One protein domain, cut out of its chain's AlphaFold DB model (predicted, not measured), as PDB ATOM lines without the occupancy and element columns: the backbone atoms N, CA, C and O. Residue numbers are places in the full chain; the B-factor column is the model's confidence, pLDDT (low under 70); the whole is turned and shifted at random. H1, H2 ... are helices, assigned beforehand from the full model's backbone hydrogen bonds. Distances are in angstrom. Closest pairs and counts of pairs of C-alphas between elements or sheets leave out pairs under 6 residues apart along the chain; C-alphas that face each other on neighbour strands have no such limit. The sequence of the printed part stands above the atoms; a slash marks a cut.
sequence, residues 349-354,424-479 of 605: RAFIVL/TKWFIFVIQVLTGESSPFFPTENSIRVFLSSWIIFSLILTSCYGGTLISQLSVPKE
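This is residues 349 to 354 and 424 to 479 of the 605 residues of the protein "Hypothetical protein" of Darwinula stevensoni (UniProt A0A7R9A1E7). One long helix, H2, makes the length of a rod, and a much shorter helix, H1, slants away from the middle part of H2, meeting it there with its last residues, 433 to 434, like a short side branch on a long stem. The link from H1 folds back to the beginning of H2, where residues 444 to 451 stick out, while a separate six-residue piece, residues 349 to 354, lies toward the other end of H2. The printed part has 62 residues with two named helices, H1 then H2 along the chain, and no named strand; the class is all helix. It is only just loose, close to extended, with a radius of gyration of the C-alphas of 15.7 A and spans of 52 by 20 by 14 A.

H2, residues 446 to 475, touches H1, residues 424 to 435. The closest C-alphas of the two helices are those of Leu 434 and Ser 459, 5.2 A apart. H1 touches H2 with residues 433 to 434 alone, and H2 touches H1 with residues 456 to 463 alone. Their lines stand at a steep tilt of 43 degrees, and they run the same way. Their centres are 13.8 A apart. In H1 and H2 every O i to N i+4 pair is within hydrogen-bond range.

H2 has 30 residues and measures 43.2 A from C-alpha 446 at (18.630, 53.585, 33.527) to C-alpha 475 at (-0.784, 33.957, 0.343). H1 has 12 residues and measures 16.6 A, beginning with C-alpha 424 at (30.933, 48.795, 16.457).

The two C-alphas farthest apart are those of Thr 444 and Glu 479, 52.3 A. Residues 355 to 423 are not printed, and C-alphas 354 and 424 are 26.3 A apart across this cut. The link from H1 to H2, 10 residues, is short. The mean pLDDT of the printed part is 84.6, with residues 440 and 442 under 70.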
ATOM      1  N   ARG A 349       8.322  36.122  -8.518       76.38
ATOM      2  CA  ARG A 349       8.451  35.963  -7.061       76.38
ATOM      3  C   ARG A 349       9.841  36.298  -6.510       76.38
ATOM      4  O   ARG A 349      10.005  36.407  -5.297       76.38
ATOM      5  N   ALA A 350      10.833  36.502  -7.381       78.44
ATOM      6  CA  ALA A 350      12.249  36.586  -7.005       78.44
ATOM      7  C   ALA A 350      12.572  37.695  -5.985       78.44
ATOM      8  O   ALA A 350      13.511  37.560  -5.209       78.44
ATOM      9  N   PHE A 351      11.783  38.774  -5.958       75.38
ATOM     10  CA  PHE A 351      12.001  39.919  -5.067       75.38
ATOM     11  C   PHE A 351      10.815  40.202  -4.132       75.38
ATOM     12  O   PHE A 351      10.744  41.292  -3.562       75.38
ATOM     13  N   ILE A 352       9.908  39.234  -3.926       78.62
ATOM     14  CA  ILE A 352       8.760  39.396  -3.007       78.62
ATOM     15  C   ILE A 352       9.220  39.627  -1.564       78.62
ATOM     16  O   ILE A 352       8.560  40.316  -0.809       78.62
ATOM     17  N   VAL A 353      10.394  39.144  -1.166       82.31
ATOM     18  CA  VAL A 353      10.934  39.403   0.181       82.31
ATOM     19  C   VAL A 353      11.192  40.904   0.419       82.31
ATOM     20  O   VAL A 353      11.112  41.386   1.543       82.31
ATOM     21  N   LEU A 354      11.443  41.683  -0.639       78.12
ATOM     22  CA  LEU A 354      11.716  43.122  -0.540       78.12
ATOM     23  C   LEU A 354      10.460  43.999  -0.689       78.12
ATOM     24  O   LEU A 354      10.536  45.207  -0.441       78.12
ATOM     25  N   THR A 424      31.188  50.021  17.228       82.75
ATOM     26  CA  THR A 424      30.933  48.795  16.457       82.75
ATOM     27  C   THR A 424      30.073  47.798  17.229       82.75
ATOM     28  O   THR A 424      29.207  47.154  16.648       82.75
ATOM     29  N   LYS A 425      30.259  47.688  18.550       81.50
ATOM     30  CA  LYS A 425      29.451  46.776  19.370       81.50
ATOM     31  C   LYS A 425      28.027  47.276  19.560       81.50
ATOM     32  O   LYS A 425      27.106  46.473  19.517       81.50
ATOM     33  N   TRP A 426      27.847  48.586  19.724       84.75
ATOM     34  CA  TRP A 426      26.518  49.196  19.777       84.75
ATOM     35  C   TRP A 426      25.775  49.055  18.447       84.75
ATOM     36  O   TRP A 426      24.591  48.744  18.449       84.75
ATOM     37  N   PHE A 427      26.479  49.194  17.322       87.31
ATOM     38  CA  PHE A 427      25.911  48.947  15.998       87.31
ATOM     39  C   PHE A 427      25.437  47.494  15.832       87.31
ATOM     40  O   PHE A 427      24.296  47.257  15.441       87.31
ATOM     41  N   ILE A 428      26.282  46.519  16.194       87.06
ATOM     42  CA  ILE A 428      25.920  45.092  16.155       87.06
ATOM     43  C   ILE A 428      24.750  44.804  17.102       87.06
ATOM     44  O   ILE A 428      23.820  44.111  16.710       87.06
ATOM     45  N   PHE A 429      24.745  45.380  18.307       86.69
ATOM     46  CA  PHE A 429      23.658  45.224  19.275       86.69
ATOM     47  C   PHE A 429      22.308  45.702  18.715       86.69
ATOM     48  O   PHE A 429      21.304  45.006  18.836       86.69
ATOM     49  N   VAL A 430      22.278  46.871  18.064       89.50
ATOM     50  CA  VAL A 430      21.062  47.424  17.441       89.50
ATOM     51  C   VAL A 430      20.526  46.487  16.352       89.50
ATOM     52  O   VAL A 430      19.315  46.275  16.284       89.50
ATOM     53  N   ILE A 431      21.414  45.894  15.545       89.38
ATOM     54  CA  ILE A 431      21.047  44.904  14.521       89.38
ATOM     55  C   ILE A 431      20.558  43.599  15.158       89.38
ATOM     56  O   ILE A 431      19.532  43.091  14.727       89.38
ATOM     57  N   GLN A 432      21.224  43.089  16.198       89.06
ATOM     58  CA  GLN A 432      20.818  41.867  16.909       89.06
ATOM     59  C   GLN A 432      19.405  41.993  17.491       89.06
ATOM     60  O   GLN A 432      18.571  41.113  17.308       89.06
ATOM     61  N   VAL A 433      19.093  43.135  18.112       89.31
ATOM     62  CA  VAL A 433      17.734  43.420  18.605       89.31
ATOM     63  C   VAL A 433      16.723  43.520  17.458       89.31
ATOM     64  O   VAL A 433      15.556  43.173  17.639       89.31
ATOM     65  N   LEU A 434      17.145  43.981  16.275       89.69
ATOM     66  CA  LEU A 434      16.295  44.029  15.085       89.69
ATOM     67  C   LEU A 434      16.025  42.640  14.489       89.69
ATOM     68  O   LEU A 434      14.918  42.375  14.029       89.69
ATOM     69  N   THR A 435      17.015  41.750  14.507       88.62
ATOM     70  CA  THR A 435      16.890  40.373  14.006       88.62
ATOM     71  C   THR A 435      16.281  39.411  15.028       88.62
ATOM     72  O   THR A 435      16.013  38.261  14.688       88.62
ATOM     73  N   GLY A 436      16.024  39.869  16.258       85.75
ATOM     74  CA  GLY A 436      15.496  39.044  17.347       85.75
ATOM     75  C   GLY A 436      16.548  38.152  18.014       85.75
ATOM     76  O   GLY A 436      16.192  37.241  18.759       85.75
ATOM     77  N   GLU A 437      17.835  38.403  17.769       88.06
ATOM     78  CA  GLU A 437      18.934  37.694  18.416       88.06
ATOM     79  C   GLU A 437      19.238  38.269  19.805       88.06
ATOM     80  O   GLU A 437      19.233  39.481  20.035       88.06
ATOM     81  N   SER A 438      19.562  37.389  20.753       82.31
ATOM     82  CA  SER A 438      20.015  37.800  22.081       82.31
ATOM     83  C   SER A 438      21.452  38.318  22.030       82.31
ATOM     84  O   SER A 438      22.332  37.655  21.480       82.31
ATOM     85  N   SER A 439      21.723  39.445  22.687       77.31
ATOM     86  CA  SER A 439      23.088  39.933  22.886       77.31
ATOM     87  C   SER A 439      23.574  39.631  24.309       77.31
ATOM     88  O   SER A 439      22.814  39.830  25.256       77.31
ATOM     89  N   PRO A 440      24.837  39.216  24.513       69.94
ATOM     90  CA  PRO A 440      25.408  39.013  25.851       69.94
ATOM     91  C   PRO A 440      25.706  40.333  26.586       69.94
ATOM     92  O   PRO A 440      26.150  40.336  27.733       69.94
ATOM     93  N   PHE A 441      25.515  41.471  25.918       70.38
ATOM     94  CA  PHE A 441      25.855  42.793  26.414       70.38
ATOM     95  C   PHE A 441      24.608  43.542  26.897       70.38
ATOM     96  O   PHE A 441      23.732  43.857  26.098       70.38
ATOM     97  N   PHE A 442      24.564  43.902  28.184       69.31
ATOM     98  CA  PHE A 442      23.480  44.706  28.756       69.31
ATOM     99  C   PHE A 442      24.017  45.951  29.485       69.31
ATOM    100  O   PHE A 442      24.927  45.831  30.319       69.31
ATOM    101  N   PRO A 443      23.476  47.153  29.199       72.69
ATOM    102  CA  PRO A 443      23.860  48.371  29.901       72.69
ATOM    103  C   PRO A 443      23.296  48.408  31.324       72.69
ATOM    104  O   PRO A 443      22.201  47.909  31.620       72.69
ATOM    105  N   THR A 444      24.056  49.022  32.222       71.25
ATOM    106  CA  THR A 444      23.720  49.163  33.645       71.25
ATOM    107  C   THR A 444      22.867  50.401  33.922       71.25
ATOM    108  O   THR A 444      22.116  50.424  34.891       71.25
ATOM    109  N   GLU A 445      22.916  51.397  33.043       80.75
ATOM    110  CA  GLU A 445      22.375  52.737  33.260       80.75
ATOM    111  C   GLU A 445      20.891  52.840  32.868       80.75
ATOM    112  O   GLU A 445      20.482  52.431  31.778       80.75
ATOM    113  N   ASN A 446      20.081  53.466  33.729       82.38
ATOM    114  CA  ASN A 446      18.630  53.585  33.527       82.38
ATOM    115  C   ASN A 446      18.251  54.382  32.264       82.38
ATOM    116  O   ASN A 446      17.303  54.019  31.575       82.38
ATOM    117  N   SER A 447      19.002  55.431  31.912       85.50
ATOM    118  CA  SER A 447      18.729  56.265  30.729       85.50
ATOM    119  C   SER A 447      18.907  55.502  29.412       85.50
ATOM    120  O   SER A 447      18.062  55.597  28.522       85.50
ATOM    121  N   ILE A 448      19.964  54.689  29.306       83.69
ATOM    122  CA  ILE A 448      20.206  53.826  28.142       83.69
ATOM    123  C   ILE A 448      19.113  52.753  28.050       83.69
ATOM    124  O   ILE A 448      18.618  52.479  26.960       83.69
ATOM    125  N   ARG A 449      18.683  52.185  29.184       85.56
ATOM    126  CA  ARG A 449      17.618  51.169  29.225       85.56
ATOM    127  C   ARG A 449      16.272  51.691  28.732       85.56
ATOM    128  O   ARG A 449      15.604  50.978  27.989       85.56
ATOM    129  N   VAL A 450      15.883  52.916  29.089       88.19
ATOM    130  CA  VAL A 450      14.631  53.523  28.596       88.19
ATOM    131  C   VAL A 450      14.678  53.694  27.075       88.19
ATOM    132  O   VAL A 450      13.744  53.294  26.380       88.19
ATOM    133  N   PHE A 451      15.790  54.203  26.536       88.19
ATOM    134  CA  PHE A 451      15.952  54.353  25.088       88.19
ATOM    135  C   PHE A 451      15.975  52.995  24.366       88.19
ATOM    136  O   PHE A 451      15.274  52.811  23.372       88.19
ATOM    137  N   LEU A 452      16.695  52.006  24.902       86.94
ATOM    138  CA  LEU A 452      16.687  50.642  24.366       86.94
ATOM    139  C   LEU A 452      15.305  49.994  24.418       86.94
ATOM    140  O   LEU A 452      14.943  49.290  23.484       86.94
ATOM    141  N   SER A 453      14.512  50.266  25.455       88.31
ATOM    142  CA  SER A 453      13.134  49.773  25.546       88.31
ATOM    143  C   SER A 453      12.285  50.310  24.392       88.31
ATOM    144  O   SER A 453      11.531  49.554  23.782       88.31
ATOM    145  N   SER A 454      12.467  51.583  24.018       90.62
ATOM    146  CA  SER A 454      11.798  52.151  22.840       90.62
ATOM    147  C   SER A 454      12.252  51.500  21.525       90.62
ATOM    148  O   SER A 454      11.415  51.213  20.672       90.62
ATOM    149  N   TRP A 455      13.546  51.179  21.385       91.31
ATOM    150  CA  TRP A 455      14.077  50.465  20.215       91.31
ATOM    151  C   TRP A 455      13.557  49.027  20.122       91.31
ATOM    152  O   TRP A 455      13.217  48.573  19.035       91.31
ATOM    153  N   ILE A 456      13.444  48.320  21.251       90.50
ATOM    154  CA  ILE A 456      12.884  46.962  21.307       90.50
ATOM    155  C   ILE A 456      11.422  46.972  20.850       90.50
ATOM    156  O   ILE A 456      11.044  46.161  20.009       90.50
ATOM    157  N   ILE A 457      10.610  47.911  21.352       92.00
ATOM    158  CA  ILE A 457       9.205  48.046  20.936       92.00
ATOM    159  C   ILE A 457       9.116  48.380  19.440       92.00
ATOM    160  O   ILE A 457       8.331  47.769  18.720       92.00
ATOM    161  N   PHE A 458       9.945  49.306  18.952       91.50
ATOM    162  CA  PHE A 458      10.008  49.643  17.528       91.50
ATOM    163  C   PHE A 458      10.389  48.435  16.658       91.50
ATOM    164  O   PHE A 458       9.716  48.159  15.667       91.50
ATOM    165  N   SER A 459      11.427  47.691  17.050       91.31
ATOM    166  CA  SER A 459      11.873  46.465  16.380       91.31
ATOM    167  C   SER A 459      10.763  45.409  16.330       91.31
ATOM    168  O   SER A 459      10.486  44.845  15.268       91.31
ATOM    169  N   LEU A 460      10.065  45.194  17.450       91.12
ATOM    170  CA  LEU A 460       8.942  44.260  17.539       91.12
ATOM    171  C   LEU A 460       7.817  44.640  16.565       91.12
ATOM    172  O   LEU A 460       7.302  43.784  15.847       91.12
ATOM    173  N   ILE A 461       7.448  45.924  16.512       91.50
ATOM    174  CA  ILE A 461       6.412  46.419  15.595       91.50
ATOM    175  C   ILE A 461       6.864  46.233  14.142       91.50
ATOM    176  O   ILE A 461       6.120  45.678  13.336       91.50
ATOM    177  N   LEU A 462       8.089  46.649  13.808       89.62
ATOM    178  CA  LEU A 462       8.618  46.585  12.445       89.62
ATOM    179  C   LEU A 462       8.691  45.142  11.922       89.62
ATOM    180  O   LEU A 462       8.234  44.871  10.810       89.62
ATOM    181  N   THR A 463       9.219  44.215  12.722       89.88
ATOM    182  CA  THR A 463       9.312  42.788  12.367       89.88
ATOM    183  C   THR A 463       7.934  42.137  12.248       89.88
ATOM    184  O   THR A 463       7.695  41.397  11.292       89.88
ATOM    185  N   SER A 464       6.994  42.477  13.135       90.31
ATOM    186  CA  SER A 464       5.608  41.987  13.072       90.31
ATOM    187  C   SER A 464       4.874  42.493  11.824       90.31
ATOM    188  O   SER A 464       4.226  41.711  11.127       90.31
ATOM    189  N   CYS A 465       5.007  43.781  11.486       88.44
ATOM    190  CA  CYS A 465       4.416  44.363  10.277       88.44
ATOM    191  C   CYS A 465       5.026  43.783   8.995       88.44
ATOM    192  O   CYS A 465       4.299  43.499   8.037       88.44
ATOM    193  N   TYR A 466       6.348  43.586   8.980       88.88
ATOM    194  CA  TYR A 466       7.050  42.948   7.870       88.88
ATOM    195  C   TYR A 466       6.572  41.507   7.669       88.88
ATOM    196  O   TYR A 466       6.166  41.154   6.562       88.88
ATOM    197  N   GLY A 467       6.548  40.706   8.739       90.44
ATOM    198  CA  GLY A 467       6.081  39.321   8.703       90.44
ATOM    199  C   GLY A 467       4.632  39.210   8.231       90.44
ATOM    200  O   GLY A 467       4.350  38.453   7.305       90.44
ATOM    201  N   GLY A 468       3.725  40.020   8.788       88.88
ATOM    202  CA  GLY A 468       2.311  40.018   8.395       88.88
ATOM    203  C   GLY A 468       2.087  40.403   6.928       88.88
ATOM    204  O   GLY A 468       1.350  39.727   6.210       88.88
ATOM    205  N   THR A 469       2.769  41.447   6.449       85.56
ATOM    206  CA  THR A 469       2.633  41.903   5.054       85.56
ATOM    207  C   THR A 469       3.262  40.911   4.075       85.56
ATOM    208  O   THR A 469       2.696  40.654   3.013       85.56
ATOM    209  N   LEU A 470       4.396  40.305   4.440       86.69
ATOM    210  CA  LEU A 470       5.031  39.256   3.644       86.69
ATOM    211  C   LEU A 470       4.129  38.024   3.528       86.69
ATOM    212  O   LEU A 470       3.913  37.539   2.422       86.69
ATOM    213  N   ILE A 471       3.557  37.553   4.641       87.81
ATOM    214  CA  ILE A 471       2.617  36.422   4.643       87.81
ATOM    215  C   ILE A 471       1.406  36.736   3.761       87.81
ATOM    216  O   ILE A 471       1.009  35.901   2.950       87.81
ATOM    217  N   SER A 472       0.852  37.948   3.855       87.06
ATOM    218  CA  SER A 472      -0.269  38.376   3.009       87.06
ATOM    219  C   SER A 472       0.084  38.343   1.515       87.06
ATOM    220  O   SER A 472      -0.676  37.789   0.722       87.06
ATOM    221  N   GLN A 473       1.258  38.857   1.133       82.00
ATOM    222  CA  GLN A 473       1.731  38.867  -0.259       82.00
ATOM    223  C   GLN A 473       2.118  37.478  -0.788       82.00
ATOM    224  O   GLN A 473       2.046  37.247  -1.991       82.00
ATOM    225  N   LEU A 474       2.534  36.556   0.083       84.19
ATOM    226  CA  LEU A 474       2.815  35.167  -0.290       84.19
ATOM    227  C   LEU A 474       1.543  34.316  -0.388       84.19
ATOM    228  O   LEU A 474       1.533  33.335  -1.126       84.19
ATOM    229  N   SER A 475       0.489  34.687   0.343       87.44
ATOM    230  CA  SER A 475      -0.784  33.957   0.343       87.44
ATOM    231  C   SER A 475      -1.580  34.181  -0.942       87.44
ATOM    232  O   SER A 475      -2.246  33.261  -1.410       87.44
ATOM    233  N   VAL A 476      -1.510  35.386  -1.519       83.31
ATOM    234  CA  VAL A 476      -2.181  35.722  -2.781       83.31
ATOM    235  C   VAL A 476      -1.124  36.083  -3.824       83.31
ATOM    236  O   VAL A 476      -0.511  37.149  -3.708       83.31
ATOM    237  N   PRO A 477      -0.888  35.229  -4.838       77.88
ATOM    238  CA  PRO A 477       0.055  35.549  -5.893       77.88
ATOM    239  C   PRO A 477      -0.408  36.807  -6.621       77.88
ATOM    240  O   PRO A 477      -1.584  36.992  -6.933       77.88
ATOM    241  N   LYS A 478       0.539  37.708  -6.869       76.62
ATOM    242  CA  LYS A 478       0.264  38.916  -7.629       76.62
ATOM    243  C   LYS A 478       0.292  38.574  -9.111       76.62
ATOM    244  O   LYS A 478       1.335  38.182  -9.622       76.62
ATOM    245  N   GLU A 479      -0.836  38.745  -9.779       80.81
ATOM    246  CA  GLU A 479      -0.936  38.623 -11.231       80.81
ATOM    247  C   GLU A 479      -0.602  39.956 -11.912       80.81
ATOM    248  O   GLU A 479      -0.801  41.044 -11.347       80.81
TER     249      GLU A 479